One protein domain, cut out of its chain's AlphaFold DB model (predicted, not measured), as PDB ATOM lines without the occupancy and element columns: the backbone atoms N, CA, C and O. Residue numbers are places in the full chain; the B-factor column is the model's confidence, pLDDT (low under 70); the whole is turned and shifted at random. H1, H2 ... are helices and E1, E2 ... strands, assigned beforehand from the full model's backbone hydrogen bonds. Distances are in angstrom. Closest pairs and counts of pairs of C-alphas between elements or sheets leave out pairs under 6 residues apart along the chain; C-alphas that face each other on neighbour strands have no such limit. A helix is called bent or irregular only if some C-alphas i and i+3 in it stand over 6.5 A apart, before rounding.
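Overview. This is residues 72 to 237 of the 501 residues of an uncharacterized protein of Blastocystis sp. subtype 1 (strain ATCC 50177 / NandII) (UniProt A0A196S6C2). Little regular structure is named, yet residues 123 to 237 wind in stacked turns, a solenoid with one wall of parallel strands, E3 E5 E7 E8 E9 E10, and a smaller one, E4 E6. Hairpin E1 E2 and helix H1 lie beside it. The 166 printed residues, 43 in named elements, class mixed, are compact, with radius of gyration of the C-alphas 15.0 A and spans 46 by 37 by 26 A.

Along the chain. E1, residues 72-75, begins at (38.888, 37.783, 6.418); E2 is 82-85, H1 92-101, 15.6 A long. Then come E3 135-137, E4 146-148, E5 152-154, E6 163-165, E7 168-170, E8 185-187, E9 203-206 and E10 230-232, ending at (35.009, 58.213, 23.044).

Arrangement. N 73 of E1 and O 84 of antiparallel E2 are 2.8 A apart. H1 is irregular, C-alphas 94 and 97 being 7.1 A apart; 2 of 6 O i to N i+4 and 3 of 7 i+3 pairs are within hydrogen-bond range. In parallel E3 and E5, N 153 and O 135 are 2.9 A apart.

Size, cuts and confidence. The printed part has no cut. Link H1 to E3 is long; pLDDT is under 70 at residues 97 to 122, among others.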
ATOM      1  N   THR A  72      39.415  36.419   6.300       79.12
ATOM      2  CA  THR A  72      38.888  37.783   6.418       79.12
ATOM      3  C   THR A  72      39.304  38.423   7.743       79.12
ATOM      4  O   THR A  72      38.847  38.007   8.808       79.12
ATOM      5  N   ILE A  73      40.108  39.480   7.664       83.19
ATOM      6  CA  ILE A  73      40.413  40.396   8.767       83.19
ATOM      7  C   ILE A  73      39.392  41.535   8.741       83.19
ATOM      8  O   ILE A  73      39.207  42.170   7.705       83.19
ATOM      9  N   ASN A  74      38.726  41.798   9.864       84.88
ATOM     10  CA  ASN A  74      37.676  42.806  10.009       84.88
ATOM     11  C   ASN A  74      38.153  43.983  10.883       84.88
ATOM     12  O   ASN A  74      38.170  43.883  12.104       84.88
ATOM     13  N   MET A  75      38.523  45.105  10.274       86.38
ATOM     14  CA  MET A  75      39.049  46.289  10.969       86.38
ATOM     15  C   MET A  75      37.992  47.392  11.097       86.38
ATOM     16  O   MET A  75      37.044  47.453  10.322       86.38
ATOM     17  N   GLY A  76      38.156  48.304  12.054       82.62
ATOM     18  CA  GLY A  76      37.110  49.261  12.400       82.62
ATOM     19  C   GLY A  76      36.011  48.578  13.215       82.62
ATOM     20  O   GLY A  76      36.300  47.924  14.218       82.62
ATOM     21  N   ASN A  77      34.752  48.738  12.820       78.06
ATOM     22  CA  ASN A  77      33.602  48.177  13.529       78.06
ATOM     23  C   ASN A  77      33.716  46.643  13.720       78.06
ATOM     24  O   ASN A  77      33.712  45.863  12.761       78.06
ATOM     25  N   GLU A  78      33.749  46.198  14.981       75.50
ATOM     26  CA  GLU A  78      33.930  44.788  15.369       75.50
ATOM     27  C   GLU A  78      32.810  43.871  14.839       75.50
ATOM     28  O   GLU A  78      33.021  42.672  14.662       75.50
ATOM     29  N   THR A  79      31.636  44.432  14.519       65.94
ATOM     30  CA  THR A  79      30.465  43.705  13.991       65.94
ATOM     31  C   THR A  79      30.395  43.602  12.461       65.94
ATOM     32  O   THR A  79      29.488  42.947  11.946       65.94
ATOM     33  N   GLY A  80      31.342  44.200  11.726       60.25
ATOM     34  CA  GLY A  80      31.441  44.073  10.264       60.25
ATOM     35  C   GLY A  80      31.838  45.365   9.550       60.25
ATOM     36  O   GLY A  80      31.119  45.806   8.656       60.25
ATOM     37  N   GLY A  81      32.943  45.979   9.974       72.56
ATOM     38  CA  GLY A  81      33.577  47.116   9.315       72.56
ATOM     39  C   GLY A  81      34.378  46.712   8.073       72.56
ATOM     40  O   GLY A  81      33.896  46.003   7.188       72.56
ATOM     41  N   LEU A  82      35.614  47.200   7.986       79.38
ATOM     42  CA  LEU A  82      36.499  47.016   6.844       79.38
ATOM     43  C   LEU A  82      37.036  45.583   6.768       79.38
ATOM     44  O   LEU A  82      37.952  45.212   7.501       79.38
ATOM     45  N   GLN A  83      36.496  44.796   5.842       81.06
ATOM     46  CA  GLN A  83      36.876  43.398   5.642       81.06
ATOM     47  C   GLN A  83      37.926  43.246   4.536       81.06
ATOM     48  O   GLN A  83      37.676  43.586   3.380       81.06
ATOM     49  N   VAL A  84      39.090  42.700   4.891       80.06
ATOM     50  CA  VAL A  84      40.210  42.438   3.976       80.06
ATOM     51  C   VAL A  84      40.611  40.962   4.069       80.06
ATOM     52  O   VAL A  84      40.975  40.517   5.158       80.06
ATOM     53  N   PRO A  85      40.573  40.190   2.969       76.75
ATOM     54  CA  PRO A  85      41.169  38.861   2.933       76.75
ATOM     55  C   PRO A  85      42.700  38.972   2.996       76.75
ATOM     56  O   PRO A  85      43.315  39.671   2.189       76.75
ATOM     57  N   SER A  86      43.325  38.304   3.960       74.81
ATOM     58  CA  SER A  86      44.771  38.331   4.164       74.81
ATOM     59  C   SER A  86      45.504  37.355   3.243       74.81
ATOM     60  O   SER A  86      45.072  36.224   3.026       74.81
ATOM     61  N   PHE A  87      46.649  37.787   2.715       75.56
ATOM     62  CA  PHE A  87      47.545  36.977   1.884       75.56
ATOM     63  C   PHE A  87      48.999  37.332   2.204       75.56
ATOM     64  O   PHE A  87      49.281  38.474   2.566       75.56
ATOM     65  N   GLY A  88      49.925  36.379   2.065       62.41
ATOM     66  CA  GLY A  88      51.338  36.569   2.427       62.41
ATOM     67  C   GLY A  88      51.999  37.752   1.715       62.41
ATOM     68  O   GLY A  88      52.731  38.515   2.345       62.41
ATOM     69  N   ASP A  89      51.662  37.939   0.438       67.69
ATOM     70  CA  ASP A  89      52.208  38.981  -0.439       67.69
ATOM     71  C   ASP A  89      51.407  40.301  -0.420       67.69
ATOM     72  O   ASP A  89      51.712  41.204  -1.200       67.69
ATOM     73  N   LEU A  90      50.380  40.429   0.438       74.12
ATOM     74  CA  LEU A  90      49.584  41.656   0.560       74.12
ATOM     75  C   LEU A  90      50.482  42.813   1.008       74.12
ATOM     76  O   LEU A  90      51.057  42.770   2.100       74.12
ATOM     77  N   LYS A  91      50.574  43.870   0.201       77.88
ATOM     78  CA  LYS A  91      51.390  45.039   0.541       77.88
ATOM     79  C   LYS A  91      50.557  46.085   1.255       77.88
ATOM     80  O   LYS A  91      49.436  46.389   0.856       77.88
ATOM     81  N   TYR A  92      51.137  46.728   2.264       81.06
ATOM     82  CA  TYR A  92      50.422  47.741   3.043       81.06
ATOM     83  C   TYR A  92      49.872  48.903   2.188       81.06
ATOM     84  O   TYR A  92      48.792  49.427   2.453       81.06
ATOM     85  N   ASN A  93      50.577  49.291   1.120       79.88
ATOM     86  CA  ASN A  93      50.150  50.364   0.217       79.88
ATOM     87  C   ASN A  93      48.932  50.005  -0.660       79.88
ATOM     88  O   ASN A  93      48.212  50.913  -1.086       79.88
ATOM     89  N   GLU A  94      48.660  48.715  -0.884       75.81
ATOM     90  CA  GLU A  94      47.472  48.223  -1.601       75.81
ATOM     91  C   GLU A  94      46.179  48.468  -0.788       75.81
ATOM     92  O   GLU A  94      45.088  48.462  -1.350       75.81
ATOM     93  N   LEU A  95      46.288  48.787   0.511       76.88
ATOM     94  CA  LEU A  95      45.157  49.135   1.384       76.88
ATOM     95  C   LEU A  95      44.721  50.611   1.313       76.88
ATOM     96  O   LEU A  95      43.684  50.957   1.876       76.88
ATOM     97  N   SER A  96      45.464  51.489   0.631       75.62
ATOM     98  CA  SER A  96      45.160  52.935   0.593       75.62
ATOM     99  C   SER A  96      43.751  53.243   0.066       75.62
ATOM    100  O   SER A  96      42.962  53.904   0.736       75.62
ATOM    101  N   SER A  97      43.387  52.683  -1.090       65.38
ATOM    102  CA  SER A  97      42.047  52.803  -1.684       65.38
ATOM    103  C   SER A  97      40.955  52.126  -0.850       65.38
ATOM    104  O   SER A  97      39.782  52.490  -0.936       65.38
ATOM    105  N   VAL A  98      41.327  51.143  -0.033       68.81
ATOM    106  CA  VAL A  98      40.426  50.296   0.755       68.81
ATOM    107  C   VAL A  98      39.923  51.056   1.990       68.81
ATOM    108  O   VAL A  98      38.743  50.981   2.320       68.81
ATOM    109  N   VAL A  99      40.776  51.883   2.605       65.25
ATOM    110  CA  VAL A  99      40.443  52.752   3.757       65.25
ATOM    111  C   VAL A  99      39.469  53.888   3.409       65.25
ATOM    112  O   VAL A  99      38.746  54.373   4.291       65.25
ATOM    113  N   ASP A 100      39.441  54.299   2.140       63.47
ATOM    114  CA  ASP A 100      38.549  55.346   1.629       63.47
ATOM    115  C   ASP A 100      37.274  54.793   0.978       63.47
ATOM    116  O   ASP A 100      36.206  55.388   1.120       63.47
ATOM    117  N   SER A 101      37.356  53.657   0.274       59.47
ATOM    118  CA  SER A 101      36.202  53.053  -0.414       59.47
ATOM    119  C   SER A 101      35.384  52.091   0.452       59.47
ATOM    120  O   SER A 101      34.225  51.829   0.135       59.47
ATOM    121  N   GLY A 102      35.975  51.534   1.514       57.00
ATOM    122  CA  GLY A 102      35.369  50.466   2.310       57.00
ATOM    123  C   GLY A 102      35.324  49.101   1.612       57.00
ATOM    124  O   GLY A 102      34.753  48.163   2.166       57.00
ATOM    125  N   VAL A 103      35.894  48.967   0.406       56.16
ATOM    126  CA  VAL A 103      35.821  47.750  -0.414       56.16
ATOM    127  C   VAL A 103      37.222  47.314  -0.832       56.16
ATOM    128  O   VAL A 103      37.945  48.050  -1.497       56.16
ATOM    129  N   PHE A 104      37.593  46.079  -0.494       52.06
ATOM    130  CA  PHE A 104      38.791  45.448  -1.038       52.06
ATOM    131  C   PHE A 104      38.496  44.890  -2.441       52.06
ATOM    132  O   PHE A 104      37.786  43.895  -2.581       52.06
ATOM    133  N   GLN A 105      39.040  45.526  -3.480       49.88
ATOM    134  CA  GLN A 105      39.105  44.971  -4.835       49.88
ATOM    135  C   GLN A 105      40.567  44.724  -5.198       49.88
ATOM    136  O   GLN A 105      41.369  45.655  -5.207       49.88
ATOM    137  N   ASN A 106      40.898  43.473  -5.514       48.75
ATOM    138  CA  ASN A 106      42.172  43.114  -6.115       48.75
ATOM    139  C   ASN A 106      41.902  42.459  -7.476       48.75
ATOM    140  O   ASN A 106      41.461  41.313  -7.541       48.75
ATOM    141  N   ASP A 107      42.168  43.199  -8.553       41.81
ATOM    142  CA  ASP A 107      41.996  42.737  -9.940       41.81
ATOM    143  C   ASP A 107      43.070  41.718 -10.372       41.81
ATOM    144  O   ASP A 107      42.986  41.133 -11.455       41.81
ATOM    145  N   ALA A 108      44.088  41.493  -9.539       41.47
ATOM    146  CA  ALA A 108      45.193  40.588  -9.798       41.47
ATOM    147  C   ALA A 108      45.320  39.547  -8.679       41.47
ATOM    148  O   ALA A 108      46.123  39.726  -7.771       41.47
ATOM    149  N   LEU A 109      44.565  38.444  -8.787       38.44
ATOM    150  CA  LEU A 109      44.980  37.098  -8.349       38.44
ATOM    151  C   LEU A 109      43.947  36.016  -8.750       38.44
ATOM    152  O   LEU A 109      42.901  35.903  -8.110       38.44
ATOM    153  N   PRO A 110      44.225  35.180  -9.768       32.44
ATOM    154  CA  PRO A 110      43.549  33.900  -9.941       32.44
ATOM    155  C   PRO A 110      44.197  32.809  -9.066       32.44
ATOM    156  O   PRO A 110      45.419  32.704  -8.997       32.44
ATOM    157  N   ASP A 111      43.356  31.966  -8.467       32.75
ATOM    158  CA  ASP A 111      43.669  30.618  -7.965       32.75
ATOM    159  C   ASP A 111      44.767  30.451  -6.887       32.75
ATOM    160  O   ASP A 111      45.693  29.651  -7.041       32.75
ATOM    161  N   TYR A 112      44.579  31.062  -5.708       33.72
ATOM    162  CA  TYR A 112      45.092  30.478  -4.454       33.72
ATOM    163  C   TYR A 112      43.992  29.666  -3.750       33.72
ATOM    164  O   TYR A 112      42.995  30.210  -3.276       33.72
ATOM    165  N   LEU A 113      44.171  28.342  -3.691       29.20
ATOM    166  CA  LEU A 113      43.208  27.400  -3.114       29.20
ATOM    167  C   LEU A 113      43.278  27.403  -1.571       29.20
ATOM    168  O   LEU A 113      44.315  27.076  -0.998       29.20
ATOM    169  N   VAL A 114      42.170  27.731  -0.900       30.83
ATOM    170  CA  VAL A 114      42.070  27.820   0.572       30.83
ATOM    171  C   VAL A 114      41.596  26.491   1.185       30.83
ATOM    172  O   VAL A 114      40.531  25.995   0.822       30.83
ATOM    173  N   LEU A 115      42.354  25.948   2.148       27.61
ATOM    174  CA  LEU A 115      41.990  24.835   3.052       27.61
ATOM    175  C   LEU A 115      42.542  25.140   4.475       27.61
ATOM    176  O   LEU A 115      43.471  25.923   4.601       27.61
ATOM    177  N   ASN A 116      41.908  24.658   5.552       27.45
ATOM    178  CA  ASN A 116      41.787  25.425   6.817       27.45
ATOM    179  C   ASN A 116      42.893  25.284   7.908       27.45
ATOM    180  O   ASN A 116      43.075  24.187   8.425       27.45
ATOM    181  N   GLY A 117      43.429  26.439   8.377       26.83
ATOM    182  CA  GLY A 117      43.891  26.803   9.759       26.83
ATOM    183  C   GLY A 117      44.769  25.834  10.589       26.83
ATOM    184  O   GLY A 117      45.208  24.805  10.109       26.83
ATOM    185  N   ASP A 118      45.037  26.043  11.889       28.38
ATOM    186  CA  ASP A 118      45.753  27.174  12.538       28.38
ATOM    187  C   ASP A 118      47.273  27.107  12.202       28.38
ATOM    188  O   ASP A 118      47.671  26.149  11.565       28.38
ATOM    189  N   LEU A 119      48.240  27.940  12.622       39.38
ATOM    190  CA  LEU A 119      48.254  29.101  13.525       39.38
ATOM    191  C   LEU A 119      47.064  30.011  13.254       39.38
ATOM    192  O   LEU A 119      46.696  30.142  12.090       39.38
ATOM    193  N   ALA A 120      46.460  30.569  14.316       51.72
ATOM    194  CA  ALA A 120      45.084  31.079  14.334       51.72
ATOM    195  C   ALA A 120      44.848  32.281  13.409       51.72
ATOM    196  O   ALA A 120      44.644  33.417  13.837       51.72
ATOM    197  N   GLU A 121      44.838  31.980  12.116       62.16
ATOM    198  CA  GLU A 121      44.408  32.821  11.020       62.16
ATOM    199  C   GLU A 121      45.278  34.086  10.790       62.16
ATOM    200  O   GLU A 121      44.796  35.066  10.232       62.16
ATOM    201  N   SER A 122      46.568  34.061  11.168       65.56
ATOM    202  CA  SER A 122      47.496  35.214  11.077       65.56
ATOM    203  C   SER A 122      48.743  34.999  10.206       65.56
ATOM    204  O   SER A 122      49.234  33.879  10.080       65.56
ATOM    205  N   ILE A 123      49.308  36.110   9.708       72.56
ATOM    206  CA  ILE A 123      50.527  36.203   8.883       72.56
ATOM    207  C   ILE A 123      51.578  37.088   9.574       72.56
ATOM    208  O   ILE A 123      51.252  38.154  10.097       72.56
ATOM    209  N   LEU A 124      52.851  36.683   9.514       72.31
ATOM    210  CA  LEU A 124      54.013  37.515   9.852       72.31
ATOM    211  C   LEU A 124      54.873  37.686   8.589       72.31
ATOM    212  O   LEU A 124      55.313  36.686   8.019       72.31
ATOM    213  N   GLN A 125      55.100  38.922   8.137       71.94
ATOM    214  CA  GLN A 125      55.957  39.220   6.979       71.94
ATOM    215  C   GLN A 125      57.448  39.283   7.375       71.94
ATOM    216  O   GLN A 125      57.823  39.053   8.529       71.94
ATOM    217  N   TRP A 126      58.345  39.530   6.416       66.06
ATOM    218  CA  TRP A 126      59.788  39.457   6.677       66.06
ATOM    219  C   TRP A 126      60.277  40.550   7.638       66.06
ATOM    220  O   TRP A 126      59.741  41.655   7.705       66.06
ATOM    221  N   GLY A 127      61.317  40.226   8.406       63.97
ATOM    222  CA  GLY A 127      61.917  41.146   9.374       63.97
ATOM    223  C   GLY A 127      61.094  41.399  10.642       63.97
ATOM    224  O   GLY A 127      61.570  42.148  11.489       63.97
ATOM    225  N   CYS A 128      59.906  40.798  10.796       72.31
ATOM    226  CA  CYS A 128      59.106  40.940  12.015       72.31
ATOM    227  C   CYS A 128      59.814  40.368  13.254       72.31
ATOM    228  O   CYS A 128      60.462  39.321  13.176       72.31
ATOM    229  N   VAL A 129      59.591  40.993  14.411       70.38
ATOM    230  CA  VAL A 129      60.044  40.493  15.721       70.38
ATOM    231  C   VAL A 129      58.838  40.094  16.563       70.38
ATOM    232  O   VAL A 129      57.944  40.901  16.808       70.38
ATOM    233  N   PHE A 130      58.807  38.847  17.037       72.00
ATOM    234  CA  PHE A 130      57.702  38.340  17.850       72.00
ATOM    235  C   PHE A 130      58.198  37.833  19.209       72.00
ATOM    236  O   PHE A 130      58.681  36.705  19.319       72.00
ATOM    237  N   GLU A 131      58.132  38.681  20.243       72.25
ATOM    238  CA  GLU A 131      58.614  38.329  21.584       72.25
ATOM    239  C   GLU A 131      57.736  37.252  22.249       72.25
ATOM    240  O   GLU A 131      56.512  37.203  22.097       72.25
ATOM    241  N   SER A 132      58.374  36.385  23.041       59.66
ATOM    242  CA  SER A 132      57.690  35.353  23.824       59.66
ATOM    243  C   SER A 132      56.666  35.960  24.791       59.66
ATOM    244  O   SER A 132      56.994  36.837  25.584       59.66
ATOM    245  N   GLY A 133      55.433  35.450  24.752       66.06
ATOM    246  CA  GLY A 133      54.309  35.938  25.563       66.06
ATOM    247  C   GLY A 133      53.371  36.903  24.831       66.06
ATOM    248  O   GLY A 133      52.272  37.160  25.321       66.06
ATOM    249  N   SER A 134      53.751  37.396  23.647       73.44
ATOM    250  CA  SER A 134      52.829  38.089  22.741       73.44
ATOM    251  C   SER A 134      51.845  37.108  22.084       73.44
ATOM    252  O   SER A 134      52.189  35.965  21.785       73.44
ATOM    253  N   ASN A 135      50.621  37.569  21.818       78.50
ATOM    254  CA  ASN A 135      49.542  36.805  21.187       78.50
ATOM    255  C   ASN A 135      49.075  37.498  19.899       78.50
ATOM    256  O   ASN A 135      48.818  38.702  19.907       78.50
ATOM    257  N   CYS A 136      48.900  36.736  18.817       77.31
ATOM    258  CA  CYS A 136      48.433  37.238  17.523       77.31
ATOM    259  C   CYS A 136      47.398  36.281  16.901       77.31
ATOM    260  O   CYS A 136      47.671  35.085  16.800       77.31
ATOM    261  N   ALA A 137      46.234  36.790  16.481       79.44
ATOM    262  CA  ALA A 137      45.171  36.003  15.832       79.44
ATOM    263  C   ALA A 137      44.396  36.820  14.781       79.44
ATOM    264  O   ALA A 137      44.148  38.009  14.993       79.44
ATOM    265  N   LYS A 138      43.984  36.200  13.664       81.38
ATOM    266  CA  LYS A 138      43.264  36.844  12.539       81.38
ATOM    267  C   LYS A 138      43.921  38.156  12.071       81.38
ATOM    268  O   LYS A 138      43.236  39.153  11.886       81.38
ATOM    269  N   SER A 139      45.252  38.211  12.008       84.88
ATOM    270  CA  SER A 139      46.002  39.473  11.884       84.88
ATOM    271  C   SER A 139      47.202  39.376  10.939       84.88
ATOM    272  O   SER A 139      47.765  38.298  10.759       84.88
ATOM    273  N   ILE A 140      47.643  40.505  10.379       84.00
ATOM    274  CA  ILE A 140      48.921  40.607   9.653       84.00
ATOM    275  C   ILE A 140      49.861  41.521  10.431       84.00
ATOM    276  O   ILE A 140      49.479  42.629  10.804       84.00
ATOM    277  N   LEU A 141      51.100  41.076  10.630       82.06
ATOM    278  CA  LEU A 141      52.215  41.961  10.950       82.06
ATOM    279  C   LEU A 141      53.044  42.141   9.681       82.06
ATOM    280  O   LEU A 141      53.583  41.170   9.144       82.06
ATOM    281  N   CYS A 142      53.078  43.377   9.187       83.12
ATOM    282  CA  CYS A 142      53.827  43.759   8.004       83.12
ATOM    283  C   CYS A 142      55.313  43.971   8.311       83.12
ATOM    284  O   CYS A 142      55.780  43.808   9.436       83.12
ATOM    285  N   GLU A 143      56.083  44.291   7.280       77.50
ATOM    286  CA  GLU A 143      57.528  44.091   7.270       77.50
ATOM    287  C   GLU A 143      58.239  44.919   8.356       77.50
ATOM    288  O   GLU A 143      57.994  46.113   8.517       77.50
ATOM    289  N   HIS A 144      59.135  44.292   9.121       76.62
ATOM    290  CA  HIS A 144      59.796  44.920  10.278       76.62
ATOM    291  C   HIS A 144      58.858  45.435  11.394       76.62
ATOM    292  O   HIS A 144      59.279  46.262  12.201       76.62
ATOM    293  N   ALA A 145      57.604  44.974  11.479       79.75
ATOM    294  CA  ALA A 145      56.769  45.208  12.659       79.75
ATOM    295  C   ALA A 145      57.250  44.367  13.857       79.75
ATOM    296  O   ALA A 145      57.658  43.212  13.700       79.75
ATOM    297  N   ASP A 146      57.170  44.922  15.065       80.75
ATOM    298  CA  ASP A 146      57.580  44.238  16.292       80.75
ATOM    299  C   ASP A 146      56.432  44.059  17.292       80.75
ATOM    300  O   ASP A 146      55.457  44.814  17.343       80.75
ATOM    301  N   THR A 147      56.562  43.023  18.115       83.25
ATOM    302  CA  THR A 147      55.763  42.852  19.325       83.25
ATOM    303  C   THR A 147      56.677  42.603  20.499       83.25
ATOM    304  O   THR A 147      57.603  41.794  20.407       83.25
ATOM    305  N   SER A 148      56.375  43.248  21.619       79.62
ATOM    306  CA  SER A 148      57.143  43.102  22.846       79.62
ATOM    307  C   SER A 148      56.268  43.061  24.097       79.62
ATOM    308  O   SER A 148      55.114  43.502  24.111       79.62
ATOM    309  N   CYS A 149      56.831  42.528  25.179       78.50
ATOM    310  CA  CYS A 149      56.303  42.625  26.537       78.50
ATOM    311  C   CYS A 149      54.832  42.156  26.696       78.50
ATOM    312  O   CYS A 149      54.059  42.773  27.434       78.50
ATOM    313  N   ASN A 150      54.455  41.039  26.059       81.81
ATOM    314  CA  ASN A 150      53.102  40.446  26.046       81.81
ATOM    315  C   ASN A 150      52.031  41.279  25.310       81.81
ATOM    316  O   ASN A 150      50.936  41.508  25.832       81.81
ATOM    317  N   ALA A 151      52.335  41.738  24.096       83.56
ATOM    318  CA  ALA A 151      51.347  42.386  23.238       83.56
ATOM    319  C   ALA A 151      50.196  41.438  22.860       83.56
ATOM    320  O   ALA A 151      50.393  40.233  22.704       83.56
ATOM    321  N   LYS A 152      48.995  41.979  22.650       89.81
ATOM    322  CA  LYS A 152      47.847  41.236  22.116       89.81
ATOM    323  C   LYS A 152      47.367  41.903  20.838       89.81
ATOM    324  O   LYS A 152      46.990  43.070  20.868       89.81
ATOM    325  N   ILE A 153      47.361  41.161  19.738       89.44
ATOM    326  CA  ILE A 153      46.923  41.639  18.427       89.44
ATOM    327  C   ILE A 153      45.847  40.683  17.916       89.44
ATOM    328  O   ILE A 153      46.082  39.484  17.764       89.44
ATOM    329  N   VAL A 154      44.645  41.200  17.689       90.00
ATOM    330  CA  VAL A 154      43.499  40.417  17.224       90.00
ATOM    331  C   VAL A 154      42.836  41.148  16.068       90.00
ATOM    332  O   VAL A 154      42.617  42.356  16.147       90.00
ATOM    333  N   ASN A 155      42.484  40.430  15.002       89.44
ATOM    334  CA  ASN A 155      41.650  40.959  13.924       89.44
ATOM    335  C   ASN A 155      42.204  42.261  13.278       89.44
ATOM    336  O   ASN A 155      41.444  43.150  12.906       89.44
ATOM    337  N   SER A 156      43.532  42.423  13.219       92.19
ATOM    338  CA  SER A 156      44.200  43.707  12.945       92.19
ATOM    339  C   SER A 156      45.319  43.599  11.906       92.19
ATOM    340  O   SER A 156      45.945  42.552  11.752       92.19
ATOM    341  N   ILE A 157      45.629  44.703  11.227       91.56
ATOM    342  CA  ILE A 157      46.815  44.819  10.364       91.56
ATOM    343  C   ILE A 157      47.764  45.846  10.978       91.56
ATOM    344  O   ILE A 157      47.407  47.016  11.135       91.56
ATOM    345  N   ILE A 158      48.973  45.402  11.316       93.56
ATOM    346  CA  ILE A 158      50.065  46.235  11.823       93.56
ATOM    347  C   ILE A 158      51.018  46.523  10.667       93.56
ATOM    348  O   ILE A 158      51.629  45.607  10.125       93.56
ATOM    349  N   ALA A 159      51.123  47.787  10.274       92.19
ATOM    350  CA  ALA A 159      51.943  48.243   9.159       92.19
ATOM    351  C   ALA A 159      53.460  48.140   9.429       92.19
ATOM    352  O   ALA A 159      53.880  47.928  10.570       92.19
ATOM    353  N   PRO A 160      54.301  48.359   8.400       86.06
ATOM    354  CA  PRO A 160      55.748  48.245   8.534       86.06
ATOM    355  C   PRO A 160      56.360  49.185   9.574       86.06
ATOM    356  O   PRO A 160      55.990  50.359   9.667       86.06
ATOM    357  N   ASN A 161      57.374  48.694  10.292       87.00
ATOM    358  CA  ASN A 161      58.104  49.433  11.336       87.00
ATOM    359  C   ASN A 161      57.211  49.980  12.474       87.00
ATOM    360  O   ASN A 161      57.532  51.008  13.076       87.00
ATOM    361  N   THR A 162      56.072  49.337  12.747       91.75
ATOM    362  CA  THR A 162      55.211  49.645  13.897       91.75
ATOM    363  C   THR A 162      55.398  48.589  14.980       91.75
ATOM    364  O   THR A 162      55.286  47.393  14.713       91.75
ATOM    365  N   GLY A 163      55.644  49.055  16.205       87.56
ATOM    366  CA  GLY A 163      55.890  48.208  17.368       87.56
ATOM    367  C   GLY A 163      54.744  48.245  18.364       87.56
ATOM    368  O   GLY A 163      54.307  49.331  18.759       87.56
ATOM    369  N   VAL A 164      54.270  47.071  18.790       88.88
ATOM    370  CA  VAL A 164      53.237  46.915  19.828       88.88
ATOM    371  C   VAL A 164      53.865  46.350  21.098       88.88
ATOM    372  O   VAL A 164      54.253  45.187  21.137       88.88
ATOM    373  N   SER A 165      53.944  47.157  22.161       87.62
ATOM    374  CA  SER A 165      54.615  46.782  23.415       87.62
ATOM    375  C   SER A 165      53.637  46.755  24.592       87.62
ATOM    376  O   SER A 165      53.120  47.799  24.970       87.62
ATOM    377  N   SER A 166      53.337  45.579  25.160       84.50
ATOM    378  CA  SER A 166      52.306  45.359  26.213       84.50
ATOM    379  C   SER A 166      50.885  45.869  25.901       84.50
ATOM    380  O   SER A 166      50.025  45.891  26.787       84.50
ATOM    381  N   GLY A 167      50.631  46.294  24.664       83.38
ATOM    382  CA  GLY A 167      49.365  46.866  24.226       83.38
ATOM    383  C   GLY A 167      48.326  45.823  23.824       83.38
ATOM    384  O   GLY A 167      48.664  44.692  23.471       83.38
ATOM    385  N   GLU A 168      47.056  46.223  23.829       92.44
ATOM    386  CA  GLU A 168      45.947  45.450  23.265       92.44
ATOM    387  C   GLU A 168      45.414  46.153  22.011       92.44
ATOM    388  O   GLU A 168      44.853  47.245  22.096       92.44
ATOM    389  N   CYS A 169      45.627  45.534  20.850       93.38
ATOM    390  CA  CYS A 169      45.185  45.992  19.540       93.38
ATOM    391  C   CYS A 169      44.118  45.029  19.001       93.38
ATOM    392  O   CYS A 169      44.399  43.844  18.805       93.38
ATOM    393  N   ASN A 170      42.900  45.515  18.775       93.44
ATOM    394  CA  ASN A 170      41.789  44.711  18.269       93.44
ATOM    395  C   ASN A 170      41.081  45.422  17.108       93.44
ATOM    396  O   ASN A 170      40.841  46.631  17.169       93.44
ATOM    397  N   SER A 171      40.722  44.673  16.063       92.50
ATOM    398  CA  SER A 171      39.891  45.141  14.947       92.50
ATOM    399  C   SER A 171      40.386  46.477  14.381       92.50
ATOM    400  O   SER A 171      39.617  47.421  14.230       92.50
ATOM    401  N   SER A 172      41.697  46.612  14.149       93.69
ATOM    402  CA  SER A 172      42.327  47.900  13.830       93.69
ATOM    403  C   SER A 172      43.337  47.814  12.685       93.69
ATOM    404  O   SER A 172      44.097  46.855  12.561       93.69
ATOM    405  N   LEU A 173      43.377  48.864  11.869       93.12
ATOM    406  CA  LEU A 173      44.417  49.111  10.877       93.12
ATOM    407  C   LEU A 173      45.399  50.130  11.458       93.12
ATOM    408  O   LEU A 173      45.056  51.302  11.613       93.12
ATOM    409  N   VAL A 174      46.608  49.688  11.787       94.62
ATOM    410  CA  VAL A 174      47.619  50.497  12.480       94.62
ATOM    411  C   VAL A 174      48.734  50.843  11.504       94.62
ATOM    412  O   VAL A 174      49.519  49.972  11.147       94.62
ATOM    413  N   GLY A 175      48.783  52.099  11.055       93.44
ATOM    414  CA  GLY A 175      49.744  52.617  10.078       93.44
ATOM    415  C   GLY A 175      51.211  52.590  10.516       93.44
ATOM    416  O   GLY A 175      51.516  52.268  11.667       93.44
ATOM    417  N   PRO A 176      52.140  52.880   9.588       91.62
ATOM    418  CA  PRO A 176      53.569  52.628   9.768       91.62
ATOM    419  C   PRO A 176      54.212  53.614  10.744       91.62
ATOM    420  O   PRO A 176      53.755  54.750  10.879       91.62
ATOM    421  N   PHE A 177      55.310  53.213  11.384       91.25
ATOM    422  CA  PHE A 177      56.041  54.032  12.364       91.25
ATOM    423  C   PHE A 177      55.191  54.507  13.560       91.25
ATOM    424  O   PHE A 177      55.438  55.586  14.105       91.25
ATOM    425  N   ILE A 178      54.179  53.735  13.971       92.62
ATOM    426  CA  ILE A 178      53.434  54.010  15.204       92.62
ATOM    427  C   ILE A 178      54.192  53.433  16.400       92.62
ATOM    428  O   ILE A 178      54.499  52.244  16.459       92.62
ATOM    429  N   GLY A 179      54.451  54.281  17.396       90.00
ATOM    430  CA  GLY A 179      54.917  53.828  18.705       90.00
ATOM    431  C   GLY A 179      53.735  53.475  19.604       90.00
ATOM    432  O   GLY A 179      53.103  54.390  20.137       90.00
ATOM    433  N   PHE A 180      53.436  52.187  19.785       89.31
ATOM    434  CA  PHE A 180      52.370  51.719  20.676       89.31
ATOM    435  C   PHE A 180      52.983  51.271  22.010       89.31
ATOM    436  O   PHE A 180      53.431  50.134  22.168       89.31
ATOM    437  N   HIS A 181      53.015  52.193  22.980       81.12
ATOM    438  CA  HIS A 181      53.781  52.028  24.217       81.12
ATOM    439  C   HIS A 181      52.949  51.496  25.385       81.12
ATOM    440  O   HIS A 181      51.953  52.106  25.794       81.12
ATOM    441  N   HIS A 182      53.477  50.444  26.012       83.12
ATOM    442  CA  HIS A 182      53.047  49.886  27.296       83.12
ATOM    443  C   HIS A 182      51.549  49.488  27.332       83.12
ATOM    444  O   HIS A 182      50.903  49.352  26.295       83.12
ATOM    445  N   ASN A 183      50.978  49.275  28.529       86.88
ATOM    446  CA  ASN A 183      49.573  48.877  28.715       86.88
ATOM    447  C   ASN A 183      48.593  49.964  28.234       86.88
ATOM    448  O   ASN A 183      48.073  50.755  29.024       86.88
ATOM    449  N   SER A 184      48.339  49.978  26.935       91.69
ATOM    450  CA  SER A 184      47.426  50.873  26.232       91.69
ATOM    451  C   SER A 184      46.499  50.031  25.350       91.69
ATOM    452  O   SER A 184      46.806  48.881  25.034       91.69
ATOM    453  N   VAL A 185      45.346  50.577  24.979       93.00
ATOM    454  CA  VAL A 185      44.288  49.851  24.262       93.00
ATOM    455  C   VAL A 185      43.923  50.612  22.994       93.00
ATOM    456  O   VAL A 185      43.656  51.811  23.066       93.00
ATOM    457  N   LEU A 186      43.881  49.905  21.864       94.12
ATOM    458  CA  LEU A 186      43.441  50.393  20.560       94.12
ATOM    459  C   LEU A 186      42.418  49.408  19.976       94.12
ATOM    460  O   LEU A 186      42.762  48.276  19.645       94.12
ATOM    461  N   ILE A 187      41.160  49.827  19.872       93.25
ATOM    462  CA  ILE A 187      40.052  49.010  19.360       93.25
ATOM    463  C   ILE A 187      39.325  49.802  18.277       93.25
ATOM    464  O   ILE A 187      39.101  51.000  18.448       93.25
ATOM    465  N   SER A 188      38.938  49.154  17.177       92.31
ATOM    466  CA  SER A 188      38.147  49.766  16.097       92.31
ATOM    467  C   SER A 188      38.752  51.062  15.533       92.31
ATOM    468  O   SER A 188      38.053  52.062  15.349       92.31
ATOM    469  N   ALA A 189      40.064  51.069  15.278       92.38
ATOM    470  CA  ALA A 189      40.778  52.219  14.727       92.38
ATOM    471  C   ALA A 189      41.237  51.987  13.277       92.38
ATOM    472  O   ALA A 189      41.874  50.980  12.977       92.38
ATOM    473  N   LEU A 190      40.976  52.944  12.381       92.06
ATOM    474  CA  LEU A 190      41.467  52.948  10.997       92.06
ATOM    475  C   LEU A 190      42.492  54.076  10.809       92.06
ATOM    476  O   LEU A 190      42.142  55.195  10.425       92.06
ATOM    477  N   TRP A 191      43.758  53.781  11.108       93.00
ATOM    478  CA  TRP A 191      44.859  54.744  11.187       93.00
ATOM    479  C   TRP A 191      45.906  54.534  10.084       93.00
ATOM    480  O   TRP A 191      47.056  54.210  10.363       93.00
ATOM    481  N   PHE A 192      45.522  54.734   8.823       90.06
ATOM    482  CA  PHE A 192      46.376  54.415   7.669       90.06
ATOM    483  C   PHE A 192      47.718  55.175   7.622       90.06
ATOM    484  O   PHE A 192      48.772  54.573   7.437       90.06
ATOM    485  N   GLU A 193      47.697  56.494   7.839       87.88
ATOM    486  CA  GLU A 193      48.867  57.374   7.645       87.88
ATOM    487  C   GLU A 193      50.020  57.165   8.645       87.88
ATOM    488  O   GLU A 193      51.155  57.589   8.400       87.88
ATOM    489  N   GLY A 194      49.745  56.522   9.784       90.62
ATOM    490  CA  GLY A 194      50.764  56.186  10.773       90.62
ATOM    491  C   GLY A 194      51.458  57.389  11.425       90.62
ATOM    492  O   GLY A 194      50.841  58.424  11.699       90.62
ATOM    493  N   LYS A 195      52.758  57.217  11.714       90.06
ATOM    494  CA  LYS A 195      53.716  58.177  12.316       90.06
ATOM    495  C   LYS A 195      53.323  58.735  13.689       90.06
ATOM    496  O   LYS A 195      53.951  59.666  14.193       90.06
ATOM    497  N   GLY A 196      52.255  58.206  14.272       89.50
ATOM    498  CA  GLY A 196      51.723  58.630  15.554       89.50
ATOM    499  C   GLY A 196      52.313  57.888  16.739       89.50
ATOM    500  O   GLY A 196      53.255  57.101  16.636       89.50
ATOM    501  N   ASN A 197      51.740  58.148  17.907       91.69
ATOM    502  CA  ASN A 197      52.191  57.527  19.140       91.69
ATOM    503  C   ASN A 197      51.018  57.355  20.116       91.69
ATOM    504  O   ASN A 197      50.167  58.238  20.254       91.69
ATOM    505  N   ILE A 198      50.969  56.192  20.760       93.62
ATOM    506  CA  ILE A 198      49.995  55.825  21.784       93.62
ATOM    507  C   ILE A 198      50.752  55.771  23.109       93.62
ATOM    508  O   ILE A 198      51.548  54.861  23.347       93.62
ATOM    509  N   GLY A 199      50.522  56.772  23.957       90.38
ATOM    510  CA  GLY A 199      51.126  56.859  25.278       90.38
ATOM    511  C   GLY A 199      50.486  55.894  26.279       90.38
ATOM    512  O   GLY A 199      49.287  55.634  26.223       90.38
ATOM    513  N   TYR A 200      51.286  55.427  27.242       90.50
ATOM    514  CA  TYR A 200      50.871  54.507  28.308       90.50
ATOM    515  C   TYR A 200      49.502  54.829  28.927       90.50
ATOM    516  O   TYR A 200      49.230  55.962  29.339       90.50
ATOM    517  N   GLY A 201      48.664  53.799  29.049       90.06
ATOM    518  CA  GLY A 201      47.345  53.888  29.665       90.06
ATOM    519  C   GLY A 201      46.297  54.572  28.790       90.06
ATOM    520  O   GLY A 201      45.173  54.767  29.256       90.06
ATOM    521  N   ALA A 202      46.625  54.954  27.549       93.38
ATOM    522  CA  ALA A 202      45.635  55.452  26.607       93.38
ATOM    523  C   ALA A 202      44.595  54.357  26.314       93.38
ATOM    524  O   ALA A 202      44.929  53.232  25.944       93.38
ATOM    525  N   ASN A 203      43.323  54.699  26.497       93.12
ATOM    526  CA  ASN A 203      42.169  53.861  26.207       93.12
ATOM    527  C   ASN A 203      41.477  54.421  24.958       93.12
ATOM    528  O   ASN A 203      40.643  55.329  25.041       93.12
ATOM    529  N   ILE A 204      41.875  53.895  23.804       93.19
ATOM    530  CA  ILE A 204      41.404  54.270  22.472       93.19
ATOM    531  C   ILE A 204      40.487  53.140  21.988       93.19
ATOM    532  O   ILE A 204      40.829  52.367  21.101       93.19
ATOM    533  N   GLY A 205      39.354  52.967  22.670       85.25
ATOM    534  CA  GLY A 205      38.469  51.822  22.434       85.25
ATOM    535  C   GLY A 205      37.099  51.914  23.099       85.25
ATOM    536  O   GLY A 205      36.460  50.895  23.328       85.25
ATOM    537  N   SER A 206      36.617  53.113  23.450       81.69
ATOM    538  CA  SER A 206      35.235  53.267  23.934       81.69
ATOM    539  C   SER A 206      34.258  53.352  22.753       81.69
ATOM    540  O   SER A 206      33.705  54.423  22.491       81.69
ATOM    541  N   ASN A 207      34.084  52.229  22.050       78.06
ATOM    542  CA  ASN A 207      33.258  52.066  20.847       78.06
ATOM    543  C   ASN A 207      31.768  51.772  21.140       78.06
ATOM    544  O   ASN A 207      30.908  52.241  20.395       78.06
ATOM    545  N   HIS A 208      31.453  51.095  22.252       75.69
ATOM    546  CA  HIS A 208      30.087  50.798  22.715       75.69
ATOM    547  C   HIS A 208      29.344  52.034  23.281       75.69
ATOM    548  O   HIS A 208      28.969  52.095  24.459       75.69
ATOM    549  N   THR A 209      29.130  53.072  22.468       63.28
ATOM    550  CA  THR A 209      28.475  54.323  22.888       63.28
ATOM    551  C   THR A 209      26.981  54.353  22.555       63.28
ATOM    552  O   THR A 209      26.552  54.894  21.534       63.28
ATOM    553  N   GLY A 210      26.155  53.843  23.475       63.44
ATOM    554  CA  GLY A 210      24.701  54.043  23.469       63.44
ATOM    555  C   GLY A 210      23.901  52.907  22.824       63.44
ATOM    556  O   GLY A 210      23.985  51.769  23.266       63.44
ATOM    557  N   ARG A 211      23.040  53.238  21.849       64.44
ATOM    558  CA  ARG A 211      22.147  52.286  21.142       64.44
ATOM    559  C   ARG A 211      22.516  52.070  19.668       64.44
ATOM    560  O   ARG A 211      21.751  51.447  18.938       64.44
ATOM    561  N   LEU A 212      23.620  52.658  19.219       64.88
ATOM    562  CA  LEU A 212      24.141  52.473  17.867       64.88
ATOM    563  C   LEU A 212      25.087  51.259  17.845       64.88
ATOM    564  O   LEU A 212      25.609  50.915  18.907       64.88
ATOM    565  N   PRO A 213      25.312  50.629  16.676       68.06
ATOM    566  CA  PRO A 213      26.396  49.665  16.489       68.06
ATOM    567  C   PRO A 213      27.763  50.263  16.839       68.06
ATOM    568  O   PRO A 213      27.900  51.487  16.943       68.06
ATOM    569  N   ASP A 214      28.763  49.397  16.980       76.06
ATOM    570  CA  ASP A 214      30.106  49.803  17.385       76.06
ATOM    571  C   ASP A 214      30.709  50.796  16.394       76.06
ATOM    572  O   ASP A 214      30.614  50.654  15.173       76.06
ATOM    573  N   GLN A 215      31.279  51.856  16.953       83.75
ATOM    574  CA  GLN A 215      31.776  52.996  16.192       83.75
ATOM    575  C   GLN A 215      33.298  52.923  16.057       83.75
ATOM    576  O   GLN A 215      33.937  52.008  16.575       83.75
ATOM    577  N   GLU A 216      33.889  53.887  15.356       86.94
ATOM    578  CA  GLU A 216      35.298  53.836  14.962       86.94
ATOM    579  C   GLU A 216      36.073  55.087  15.390       86.94
ATOM    580  O   GLU A 216      35.514  56.184  15.551       86.94
ATOM    581  N   CYS A 217      37.392  54.931  15.512       90.50
ATOM    582  CA  CYS A 217      38.327  56.045  15.463       90.50
ATOM    583  C   CYS A 217      39.042  56.081  14.116       90.50
ATOM    584  O   CYS A 217      39.504  55.062  13.608       90.50
ATOM    585  N   LEU A 218      39.173  57.279  13.559       91.00
ATOM    586  CA  LEU A 218      39.860  57.552  12.306       91.00
ATOM    587  C   LEU A 218      40.989  58.563  12.590       91.00
ATOM    588  O   LEU A 218      40.786  59.763  12.374       91.00
ATOM    589  N   PRO A 219      42.141  58.150  13.156       91.81
ATOM    590  CA  PRO A 219      43.225  59.078  13.459       91.81
ATOM    591  C   PRO A 219      43.896  59.605  12.181       91.81
ATOM    592  O   PRO A 219      44.026  58.884  11.192       91.81
ATOM    593  N   GLY A 220      44.340  60.863  12.206       88.50
ATOM    594  CA  GLY A 220      45.193  61.441  11.166       88.50
ATOM    595  C   GLY A 220      46.667  61.051  11.308       88.50
ATOM    596  O   GLY A 220      47.086  60.437  12.293       88.50
ATOM    597  N   GLU A 221      47.476  61.444  10.327       87.50
ATOM    598  CA  GLU A 221      48.936  61.305  10.368       87.50
ATOM    599  C   GLU A 221      49.512  61.912  11.659       87.50
ATOM    600  O   GLU A 221      49.142  63.017  12.046       87.50
ATOM    601  N   GLY A 222      50.415  61.216  12.354       87.25
ATOM    602  CA  GLY A 222      51.159  61.810  13.470       87.25
ATOM    603  C   GLY A 222      50.342  62.164  14.721       87.25
ATOM    604  O   GLY A 222      50.856  62.859  15.599       87.25
ATOM    605  N   VAL A 223      49.083  61.719  14.838       90.12
ATOM    606  CA  VAL A 223      48.284  61.897  16.066       90.12
ATOM    607  C   VAL A 223      49.032  61.311  17.274       90.12
ATOM    608  O   VAL A 223      49.497  60.171  17.254       90.12
ATOM    609  N   PHE A 224      49.130  62.090  18.350       90.12
ATOM    610  CA  PHE A 224      49.579  61.618  19.655       90.12
ATOM    611  C   PHE A 224      48.383  61.450  20.590       90.12
ATOM    612  O   PHE A 224      47.722  62.427  20.959       90.12
ATOM    613  N   PHE A 225      48.134  60.211  21.004       90.94
ATOM    614  CA  PHE A 225      47.204  59.892  22.080       90.94
ATOM    615  C   PHE A 225      47.967  59.916  23.407       90.94
ATOM    616  O   PHE A 225      48.771  59.034  23.702       90.94
ATOM    617  N   GLY A 226      47.759  60.986  24.179       88.88
ATOM    618  CA  GLY A 226      48.508  61.250  25.406       88.88
ATOM    619  C   GLY A 226      48.258  60.242  26.534       88.88
ATOM    620  O   GLY A 226      47.244  59.549  26.571       88.88
ATOM    621  N   LEU A 227      49.187  60.213  27.496       88.44
ATOM    622  CA  LEU A 227      49.158  59.322  28.662       88.44
ATOM    623  C   LEU A 227      47.785  59.317  29.354       88.44
ATOM    624  O   LEU A 227      47.277  60.371  29.744       88.44
ATOM    625  N   GLY A 228      47.202  58.131  29.536       88.38
ATOM    626  CA  GLY A 228      45.923  57.959  30.233       88.38
ATOM    627  C   GLY A 228      44.692  58.565  29.541       88.38
ATOM    628  O   GLY A 228      43.637  58.647  30.175       88.38
ATOM    629  N   CYS A 229      44.781  59.027  28.285       90.31
ATOM    630  CA  CYS A 229      43.625  59.609  27.602       90.31
ATOM    631  C   CYS A 229      42.532  58.558  27.357       90.31
ATOM    632  O   CYS A 229      42.831  57.396  27.090       90.31
ATOM    633  N   ASN A 230      41.260  58.958  27.404       91.75
ATOM    634  CA  ASN A 230      40.133  58.075  27.108       91.75
ATOM    635  C   ASN A 230      39.359  58.629  25.908       91.75
ATOM    636  O   ASN A 230      38.752  59.697  26.006       91.75
ATOM    637  N   ILE A 231      39.411  57.928  24.777       90.75
ATOM    638  CA  ILE A 231      38.810  58.376  23.520       90.75
ATOM    639  C   ILE A 231      37.426  57.746  23.380       90.75
ATOM    640  O   ILE A 231      37.284  56.523  23.356       90.75
ATOM    641  N   LYS A 232      36.400  58.601  23.312       89.25
ATOM    642  CA  LYS A 232      35.009  58.213  23.044       89.25
ATOM    643  C   LYS A 232      34.740  58.258  21.553       89.25
ATOM    644  O   LYS A 232      35.174  59.197  20.888       89.25
ATOM    645  N   TYR A 233      34.057  57.242  21.043       88.19
ATOM    646  CA  TYR A 233      33.750  57.144  19.622       88.19
ATOM    647  C   TYR A 233      32.363  57.752  19.325       88.19
ATOM    648  O   TYR A 233      31.545  57.870  20.242       88.19
ATOM    649  N   PRO A 234      32.113  58.226  18.091       88.25
ATOM    650  CA  PRO A 234      33.013  58.204  16.939       88.25
ATOM    651  C   PRO A 234      34.078  59.301  17.062       88.25
ATOM    652  O   PRO A 234      33.787  60.417  17.495       88.25
ATOM    653  N   CYS A 235      35.321  59.007  16.677       86.31
ATOM    654  CA  CYS A 235      36.422  59.967  16.785       86.31
ATOM    655  C   CYS A 235      37.164  60.101  15.453       86.31
ATOM    656  O   CYS A 235      38.038  59.296  15.146       86.31
ATOM    657  N   ASN A 236      36.826  61.118  14.657       85.62
ATOM    658  CA  ASN A 236      37.497  61.390  13.386       85.62
ATOM    659  C   ASN A 236      38.508  62.536  13.538       85.62
ATOM    660  O   ASN A 236      38.125  63.675  13.798       85.62
ATOM    661  N   LEU A 237      39.789  62.213  13.357       86.31
ATOM    662  CA  LEU A 237      40.922  63.137  13.375       86.31
ATOM    663  C   LEU A 237      41.707  63.106  12.048       86.31
ATOM    664  O   LEU A 237      42.813  63.637  12.005       86.31
TER     665      LEU A 237